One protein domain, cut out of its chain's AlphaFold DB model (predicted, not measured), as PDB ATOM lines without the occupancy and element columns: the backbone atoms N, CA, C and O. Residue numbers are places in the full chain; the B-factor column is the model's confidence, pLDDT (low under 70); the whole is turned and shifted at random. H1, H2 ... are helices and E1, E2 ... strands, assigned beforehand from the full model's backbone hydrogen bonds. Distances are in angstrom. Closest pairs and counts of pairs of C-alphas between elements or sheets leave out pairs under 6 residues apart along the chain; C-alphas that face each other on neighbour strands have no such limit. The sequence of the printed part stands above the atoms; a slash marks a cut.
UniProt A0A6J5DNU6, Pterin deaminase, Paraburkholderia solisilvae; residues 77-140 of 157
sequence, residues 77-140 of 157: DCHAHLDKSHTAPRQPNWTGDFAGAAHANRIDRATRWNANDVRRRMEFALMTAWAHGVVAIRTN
ATOM      1  N   ASP A  77     146.143 169.330  91.935       97.50
ATOM      2  CA  ASP A  77     145.106 168.718  92.765       97.50
ATOM      3  C   ASP A  77     145.757 167.746  93.758       97.50
ATOM      4  O   ASP A  77     146.138 166.612  93.440       97.50
ATOM      5  N   CYS A  78     145.938 168.223  94.987       97.62
ATOM      6  CA  CYS A  78     146.637 167.491  96.035       97.62
ATOM      7  C   CYS A  78     145.821 166.331  96.630       97.62
ATOM      8  O   CYS A  78     146.402 165.500  97.339       97.62
ATOM      9  N   HIS A  79     144.504 166.274  96.398       97.38
ATOM     10  CA  HIS A  79     143.628 165.284  97.024       97.38
ATOM     11  C   HIS A  79     142.400 164.987  96.162       97.38
ATOM     12  O   HIS A  79     141.358 165.628  96.284       97.38
ATOM     13  N   ALA A  80     142.486 163.914  95.378       96.88
ATOM     14  CA  ALA A  80     141.379 163.422  94.568       96.88
ATOM     15  C   ALA A  80     141.020 161.961  94.872       96.88
ATOM     16  O   ALA A  80     141.828 161.158  95.341       96.88
ATOM     17  N   HIS A  81     139.810 161.564  94.491       96.19
ATOM     18  CA  HIS A  81     139.399 160.162  94.422       96.19
ATOM     19  C   HIS A  81     138.838 159.862  93.031       96.19
ATOM     20  O   HIS A  81     137.624 159.883  92.808       96.19
ATOM     21  N   LEU A  82     139.736 159.643  92.069       96.94
ATOM     22  CA  LEU A  82     139.368 159.452  90.665       96.94
ATOM     23  C   LEU A  82     138.627 158.124  90.446       96.94
ATOM     24  O   LEU A  82     137.740 158.034  89.601       96.94
ATOM     25  N   ASP A  83     138.929 157.109  91.245       94.50
ATOM     26  CA  ASP A  83     138.338 155.772  91.187       94.50
ATOM     27  C   ASP A  83     136.838 155.732  91.499       94.50
ATOM     28  O   ASP A  83     136.122 154.919  90.916       94.50
ATOM     29  N   LYS A  84     136.347 156.638  92.351       94.06
ATOM     30  CA  LYS A  84     134.919 156.810  92.678       94.06
ATOM     31  C   LYS A  84     134.301 158.084  92.093       94.06
ATOM     32  O   LYS A  84     133.143 158.393  92.380       94.06
ATOM     33  N   SER A  85     135.046 158.803  91.250       94.56
ATOM     34  CA  SER A  85     134.536 159.958  90.507       94.56
ATOM     35  C   SER A  85     133.390 159.557  89.570       94.56
ATOM     36  O   SER A  85     133.325 158.422  89.090       94.56
ATOM     37  N   HIS A  86     132.466 160.488  89.317       95.38
ATOM     38  CA  HIS A  86     131.337 160.315  88.389       95.38
ATOM     39  C   HIS A  86     130.380 159.145  88.707       95.38
ATOM     40  O   HIS A  86     129.713 158.622  87.816       95.38
ATOM     41  N   THR A  87     130.268 158.750  89.978       96.25
ATOM     42  CA  THR A  87     129.335 157.698  90.441       96.25
ATOM     43  C   THR A  87     128.009 158.253  90.971       96.25
ATOM     44  O   THR A  87     126.987 157.573  90.900       96.25
ATOM     45  N   ALA A  88     127.978 159.511  91.425       95.12
ATOM     46  CA  ALA A  88     126.788 160.122  92.021       95.12
ATOM     47  C   ALA A  88     125.519 160.061  91.139       95.12
ATOM     48  O   ALA A  88     124.465 159.746  91.684       95.12
ATOM     49  N   PRO A  89     125.573 160.258  89.799       94.81
ATOM     50  CA  PRO A  89     124.373 160.155  88.961       94.81
ATOM     51  C   PRO A  89     123.728 158.761  88.930       94.81
ATOM     52  O   PRO A  89     122.557 158.642  88.585       94.81
ATOM     53  N   ARG A  90     124.478 157.701  89.259       94.62
ATOM     54  CA  ARG A  90     123.995 156.308  89.235       94.62
ATOM     55  C   ARG A  90     123.862 155.671  90.619       94.62
ATOM     56  O   ARG A  90     123.147 154.682  90.744       94.62
ATOM     57  N   GLN A  91     124.543 156.219  91.623       96.75
ATOM     58  CA  GLN A  91     124.485 155.788  93.017       96.75
ATOM     59  C   GLN A  91     124.704 157.001  93.948       96.75
ATOM     60  O   GLN A  91     125.807 157.207  94.463       96.75
ATOM     61  N   PRO A  92     123.680 157.850  94.131       96.12
ATOM     62  CA  PRO A  92     123.796 159.088  94.898       96.12
ATOM     63  C   PRO A  92     123.892 158.846  96.410       96.12
ATOM     64  O   PRO A  92     123.373 157.866  96.948       96.12
ATOM     65  N   ASN A  93     124.518 159.797  97.106       96.62
ATOM     66  CA  ASN A  93     124.491 159.894  98.561       96.62
ATOM     67  C   ASN A  93     123.314 160.778  99.011       96.62
ATOM     68  O   ASN A  93     123.465 161.992  99.119       96.62
ATOM     69  N   TRP A  94     122.146 160.182  99.267       94.75
ATOM     70  CA  TRP A  94     120.939 160.929  99.654       94.75
ATOM     71  C   TRP A  94     120.999 161.548 101.051       94.75
ATOM     72  O   TRP A  94     120.326 162.543 101.300       94.75
ATOM     73  N   THR A  95     121.783 160.971 101.964       96.38
ATOM     74  CA  THR A  95     121.903 161.476 103.340       96.38
ATOM     75  C   THR A  95     122.847 162.671 103.432       96.38
ATOM     76  O   THR A  95     122.798 163.410 104.409       96.38
ATOM     77  N   GLY A  96     123.715 162.872 102.433       95.69
ATOM     78  CA  GLY A  96     124.693 163.964 102.406       95.69
ATOM     79  C   GLY A  96     125.840 163.815 103.412       95.69
ATOM     80  O   GLY A  96     126.713 164.675 103.471       95.69
ATOM     81  N   ASP A  97     125.878 162.722 104.176       97.38
ATOM     82  CA  ASP A  97     126.894 162.462 105.193       97.38
ATOM     83  C   ASP A  97     127.961 161.463 104.715       97.38
ATOM     84  O   ASP A  97     127.846 160.811 103.671       97.38
ATOM     85  N   PHE A  98     129.049 161.348 105.480       95.88
ATOM     86  CA  PHE A  98     130.152 160.448 105.143       95.88
ATOM     87  C   PHE A  98     129.730 158.971 105.156       95.88
ATOM     88  O   PHE A  98     130.153 158.194 104.298       95.88
ATOM     89  N   ALA A  99     128.887 158.572 106.113       96.62
ATOM     90  CA  ALA A  99     128.423 157.194 106.241       96.62
ATOM     91  C   ALA A  99     127.601 156.756 105.017       96.62
ATOM     92  O   ALA A  99     127.830 155.667 104.479       96.62
ATOM     93  N   GLY A 100     126.713 157.627 104.535       97.06
ATOM     94  CA  GLY A 100     125.950 157.443 103.309       97.06
ATOM     95  C   GLY A 100     126.831 157.423 102.069       97.06
ATOM     96  O   GLY A 100     126.674 156.529 101.241       97.06
ATOM     97  N   ALA A 101     127.834 158.303 101.974       95.19
ATOM     98  CA  ALA A 101     128.805 158.270 100.877       95.19
ATOM     99  C   ALA A 101     129.570 156.936 100.834       95.19
ATOM    100  O   ALA A 101     129.702 156.322  99.774       95.19
ATOM    101  N   ALA A 102     130.030 156.448 101.990       94.12
ATOM    102  CA  ALA A 102     130.716 155.166 102.094       94.12
ATOM    103  C   ALA A 102     129.788 153.991 101.739       94.12
ATOM    104  O   ALA A 102     130.213 153.046 101.075       94.12
ATOM    105  N   HIS A 103     128.521 154.038 102.157       95.62
ATOM    106  CA  HIS A 103     127.520 153.029 101.809       95.62
ATOM    107  C   HIS A 103     127.198 153.021 100.307       95.62
ATOM    108  O   HIS A 103     127.268 151.963  99.682       95.62
ATOM    109  N   ALA A 104     126.932 154.187  99.717       96.19
ATOM    110  CA  ALA A 104     126.691 154.358  98.287       96.19
ATOM    111  C   ALA A 104     127.877 153.845  97.455       96.19
ATOM    112  O   ALA A 104     127.693 153.024  96.558       96.19
ATOM    113  N   ASN A 105     129.104 154.234  97.814       94.94
ATOM    114  CA  ASN A 105     130.316 153.766  97.145       94.94
ATOM    115  C   ASN A 105     130.481 152.238  97.230       94.94
ATOM    116  O   ASN A 105     130.796 151.606  96.226       94.94
ATOM    117  N   ARG A 106     130.210 151.618  98.392       93.50
ATOM    118  CA  ARG A 106     130.254 150.149  98.532       93.50
ATOM    119  C   ARG A 106     129.279 149.448  97.584       93.50
ATOM    120  O   ARG A 106     129.658 148.449  96.976       93.50
ATOM    121  N   ILE A 107     128.054 149.963  97.450       95.00
ATOM    122  CA  ILE A 107     127.047 149.405  96.535       95.00
ATOM    123  C   ILE A 107     127.492 149.563  95.078       95.00
ATOM    124  O   ILE A 107     127.479 148.581  94.333       95.00
ATOM    125  N   ASP A 108     127.923 150.762  94.670       95.38
ATOM    126  CA  ASP A 108     128.381 151.022  93.294       95.38
ATOM    127  C   ASP A 108     129.569 150.123  92.930       95.38
ATOM    128  O   ASP A 108     129.578 149.471  91.883       95.38
ATOM    129  N   ARG A 109     130.530 150.009  93.853       92.50
ATOM    130  CA  ARG A 109     131.715 149.166  93.701       92.50
ATOM    131  C   ARG A 109     131.370 147.695  93.532       92.50
ATOM    132  O   ARG A 109     131.894 147.055  92.629       92.50
ATOM    133  N   ALA A 110     130.498 147.156  94.380       91.44
ATOM    134  CA  ALA A 110     130.143 145.738  94.340       91.44
ATOM    135  C   ALA A 110     129.347 145.347  93.083       91.44
ATOM    136  O   ALA A 110     129.396 144.192  92.669       91.44
ATOM    137  N   THR A 111     128.606 146.288  92.493       93.00
ATOM    138  CA  THR A 111     127.645 145.988  91.421       93.00
ATOM    139  C   THR A 111     128.119 146.388  90.028       93.00
ATOM    140  O   THR A 111     127.689 145.780  89.050       93.00
ATOM    141  N   ARG A 112     128.975 147.413  89.907       92.19
ATOM    142  CA  ARG A 112     129.278 148.047  88.610       92.19
ATOM    143  C   ARG A 112     130.764 148.174  88.298       92.19
ATOM    144  O   ARG A 112     131.107 148.324  87.125       92.19
ATOM    145  N   TRP A 113     131.648 148.131  89.298       92.38
ATOM    146  CA  TRP A 113     133.069 148.365  89.042       92.38
ATOM    147  C   TRP A 113     133.699 147.181  88.320       92.38
ATOM    148  O   TRP A 113     133.736 146.051  88.800       92.38
ATOM    149  N   ASN A 114     134.264 147.489  87.165       91.94
ATOM    150  CA  ASN A 114     135.196 146.649  86.436       91.94
ATOM    151  C   ASN A 114     136.283 147.554  85.836       91.94
ATOM    152  O   ASN A 114     136.175 148.782  85.890       91.94
ATOM    153  N   ALA A 115     137.328 146.959  85.260       92.44
ATOM    154  CA  ALA A 115     138.464 147.713  84.728       92.44
ATOM    155  C   ALA A 115     138.056 148.776  83.690       92.44
ATOM    156  O   ALA A 115     138.614 149.870  83.691       92.44
ATOM    157  N   ASN A 116     137.065 148.485  82.841       95.50
ATOM    158  CA  ASN A 116     136.604 149.421  81.814       95.50
ATOM    159  C   ASN A 116     135.790 150.575  82.412       95.50
ATOM    160  O   ASN A 116     135.983 151.719  82.007       95.50
ATOM    161  N   ASP A 117     134.916 150.301  83.388       95.62
ATOM    162  CA  ASP A 117     134.162 151.345  84.096       95.62
ATOM    163  C   ASP A 117     135.093 152.324  84.822       95.62
ATOM    164  O   ASP A 117     134.979 153.538  84.652       95.62
ATOM    165  N   VAL A 118     136.039 151.790  85.602       95.12
ATOM    166  CA  VAL A 118     136.990 152.600  86.374       95.12
ATOM    167  C   VAL A 118     137.879 153.415  85.437       95.12
ATOM    168  O   VAL A 118     137.984 154.627  85.618       95.12
ATOM    169  N   ARG A 119     138.448 152.788  84.394       95.94
ATOM    170  CA  ARG A 119     139.274 153.481  83.393       95.94
ATOM    171  C   ARG A 119     138.519 154.639  82.750       95.94
ATOM    172  O   ARG A 119     139.006 155.760  82.792       95.94
ATOM    173  N   ARG A 120     137.310 154.393  82.233       97.06
ATOM    174  CA  ARG A 120     136.504 155.421  81.555       97.06
ATOM    175  C   ARG A 120     136.252 156.636  82.447       97.06
ATOM    176  O   ARG A 120     136.322 157.770  81.980       97.06
ATOM    177  N   ARG A 121     135.918 156.415  83.722       96.88
ATOM    178  CA  ARG A 121     135.631 157.511  84.661       96.88
ATOM    179  C   ARG A 121     136.895 158.269  85.050       96.88
ATOM    180  O   ARG A 121     136.868 159.495  85.056       96.88
ATOM    181  N   MET A 122     137.995 157.561  85.311       97.75
ATOM    182  CA  MET A 122     139.285 158.189  85.603       97.75
ATOM    183  C   MET A 122     139.810 158.992  84.410       97.75
ATOM    184  O   MET A 122     140.248 160.119  84.602       97.75
ATOM    185  N   GLU A 123     139.716 158.467  83.185       98.00
ATOM    186  CA  GLU A 123     140.078 159.188  81.956       98.00
ATOM    187  C   GLU A 123     139.257 160.468  81.805       98.00
ATOM    188  O   GLU A 123     139.821 161.540  81.604       98.00
ATOM    189  N   PHE A 124     137.933 160.394  81.969       97.81
ATOM    190  CA  PHE A 124     137.080 161.579  81.884       97.81
ATOM    191  C   PHE A 124     137.436 162.635  82.944       97.81
ATOM    192  O   PHE A 124     137.523 163.825  82.631       97.81
ATOM    193  N   ALA A 125     137.684 162.204  84.185       97.69
ATOM    194  CA  ALA A 125     138.091 163.089  85.269       97.69
ATOM    195  C   ALA A 125     139.456 163.749  84.993       97.69
ATOM    196  O   ALA A 125     139.588 164.959  85.161       97.69
ATOM    197  N   LEU A 126     140.441 162.986  84.503       97.88
ATOM    198  CA  LEU A 126     141.764 163.498  84.120       97.88
ATOM    199  C   LEU A 126     141.675 164.509  82.975       97.88
ATOM    200  O   LEU A 126     142.265 165.581  83.064       97.88
ATOM    201  N   MET A 127     140.904 164.207  81.926       97.81
ATOM    202  CA  MET A 127     140.729 165.111  80.784       97.81
ATOM    203  C   MET A 127     140.030 166.411  81.184       97.81
ATOM    204  O   MET A 127     140.387 167.482  80.697       97.81
ATOM    205  N   THR A 128     139.061 166.328  82.099       97.12
ATOM    206  CA  THR A 128     138.382 167.507  82.643       97.12
ATOM    207  C   THR A 128     139.355 168.343  83.473       97.12
ATOM    208  O   THR A 128     139.467 169.544  83.251       97.12
ATOM    209  N   ALA A 129     140.117 167.724  84.377       97.19
ATOM    210  CA  ALA A 129     141.116 168.423  85.181       97.19
ATOM    211  C   ALA A 129     142.182 169.110  84.303       97.19
ATOM    212  O   ALA A 129     142.494 170.282  84.515       97.19
ATOM    213  N   TRP A 130     142.665 168.422  83.265       96.75
ATOM    214  CA  TRP A 130     143.606 168.975  82.291       96.75
ATOM    215  C   TRP A 130     143.041 170.199  81.561       96.75
ATOM    216  O   TRP A 130     143.706 171.230  81.472       96.75
ATOM    217  N   ALA A 131     141.787 170.130  81.098       95.38
ATOM    218  CA  ALA A 131     141.115 171.254  80.444       95.38
ATOM    219  C   ALA A 131     140.962 172.488  81.357       95.38
ATOM    220  O   ALA A 131     140.834 173.606  80.860       95.38
ATOM    221  N   HIS A 132     141.013 172.297  82.679       94.88
ATOM    222  CA  HIS A 132     140.984 173.356  83.690       94.88
ATOM    223  C   HIS A 132     142.375 173.744  84.226       94.88
ATOM    224  O   HIS A 132     142.472 174.457  85.224       94.88
ATOM    225  N   GLY A 133     143.455 173.315  83.567       95.19
ATOM    226  CA  GLY A 133     144.823 173.730  83.890       95.19
ATOM    227  C   GLY A 133     145.487 172.948  85.026       95.19
ATOM    228  O   GLY A 133     146.516 173.392  85.538       95.19
ATOM    229  N   VAL A 134     144.932 171.798  85.431       97.94
ATOM    230  CA  VAL A 134     145.573 170.896  86.401       97.94
ATOM    231  C   VAL A 134     146.653 170.072  85.708       97.94
ATOM    232  O   VAL A 134     146.366 169.305  84.791       97.94
ATOM    233  N   VAL A 135     147.895 170.206  86.172       97.31
ATOM    234  CA  VAL A 135     149.077 169.543  85.589       97.31
ATOM    235  C   VAL A 135     149.593 168.377  86.431       97.31
ATOM    236  O   VAL A 135     150.380 167.568  85.946       97.31
ATOM    237  N   ALA A 136     149.152 168.263  87.687       97.94
ATOM    238  CA  ALA A 136     149.489 167.149  88.567       97.94
ATOM    239  C   ALA A 136     148.332 166.826  89.518       97.94
ATOM    240  O   ALA A 136     147.697 167.729  90.060       97.94
ATOM    241  N   ILE A 137     148.082 165.531  89.737       98.19
ATOM    242  CA  ILE A 137     147.025 165.040  90.631       98.19
ATOM    243  C   ILE A 137     147.569 163.932  91.526       98.19
ATOM    244  O   ILE A 137     148.147 162.956  91.045       98.19
ATOM    245  N   ARG A 138     147.313 164.036  92.831       98.00
ATOM    246  CA  ARG A 138     147.413 162.908  93.763       98.00
ATOM    247  C   ARG A 138     146.018 162.332  93.977       98.00
ATOM    248  O   ARG A 138     145.114 163.038  94.412       98.00
ATOM    249  N   THR A 139     145.860 161.027  93.751       96.69
ATOM    250  CA  THR A 139     144.590 160.344  94.007       96.69
ATOM    251  C   THR A 139     144.709 159.175  94.976       96.69
ATOM    252  O   THR A 139     145.661 158.396  94.932       96.69
ATOM    253  N   ASN A 140     143.717 159.048  95.852       94.56
ATOM    254  CA  ASN A 140     143.524 157.903  96.723       94.56
ATOM    255  C   ASN A 140     142.614 156.876  96.044       94.56
ATOM    256  O   ASN A 140     141.502 157.218  95.643       94.56
TER     257      ASN A 140
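Overview. This is residues 77 to 140 of the 157 residues of the protein "Pterin deaminase" of Paraburkholderia solisilvae (UniProt A0A6J5DNU6). Two helices, H1 and H2, make an open V joined at its point by a tight link, and a small parallel ribbon of two strands, E1 and E2, sits by the far end of the H2 arm. From the ribbon, the long stretch of residues 81 to 97 crosses between the arms of the V to reach H1. The printed part has 64 residues, with two named strands and two named helices in the order E1, H1, H2, E2, a mixed class of helices and strands. The whole is only just compact, close to loose, with a radius of gyration of the C-alphas of 12.5 A and spans of 32 by 26 by 19 A.

Along the chain. Start at the sheet: find C-alpha 77 at (145.106, 168.718, 92.765), where E1 begins, and read on through residues 77 to 80, 6.7 A from first to last C-alpha. Its partner E2 is residues 134 to 139, 13.0 A long, ending at C-alpha 139 at (144.590, 160.344, 94.007). Next look at H2, the longest helix, residues 115 to 131, which runs 24.1 A from C-alpha 115 at (138.464, 147.713, 84.728). H1 is residues 98 to 112, 20.7 A long.

Arrangement. Look first at E1 and E2, which are parallel neighbours with 41 degrees between their N-to-C directions. The C-alphas of Ala 80 and Thr 139 face each other at 4.5 A. Check N 77 and O 136, 2.9 A apart, and N 138 and O 77, also 2.9 A apart; both pairs are within hydrogen-bond range. E1, H1, H2 and E2 form a strand-helix-strand unit, two parallel neighbour strands with helices between them along the chain, and its crossover is right-handed. Moving outward, you find H2 and E2 near each other, with 11 pairs of C-alphas within 10 A but no pair within 8 A. E1 and H2 are apart. H1 and H2 meet only through their link, and H1 and E2 are apart. In both H1 and H2 every O i to N i+4 pair is within hydrogen-bond range.

Size, cuts and confidence. The two C-alphas farthest apart are those of Thr 111 and Gly 133, at 33.5 A, while the C-alphas of Asp 77 and Asn 140, the first and last printed, are 11.6 A apart. The printed part has no cut. The link from E1 to H1 is long, with 17 residues, and the links from H1 to H2 and from H2 to E2 are tight, with 2 residues each. Read the B-factor column for the model's confidence: the mean pLDDT of the printed part is 95.8, and no printed residue is under 70.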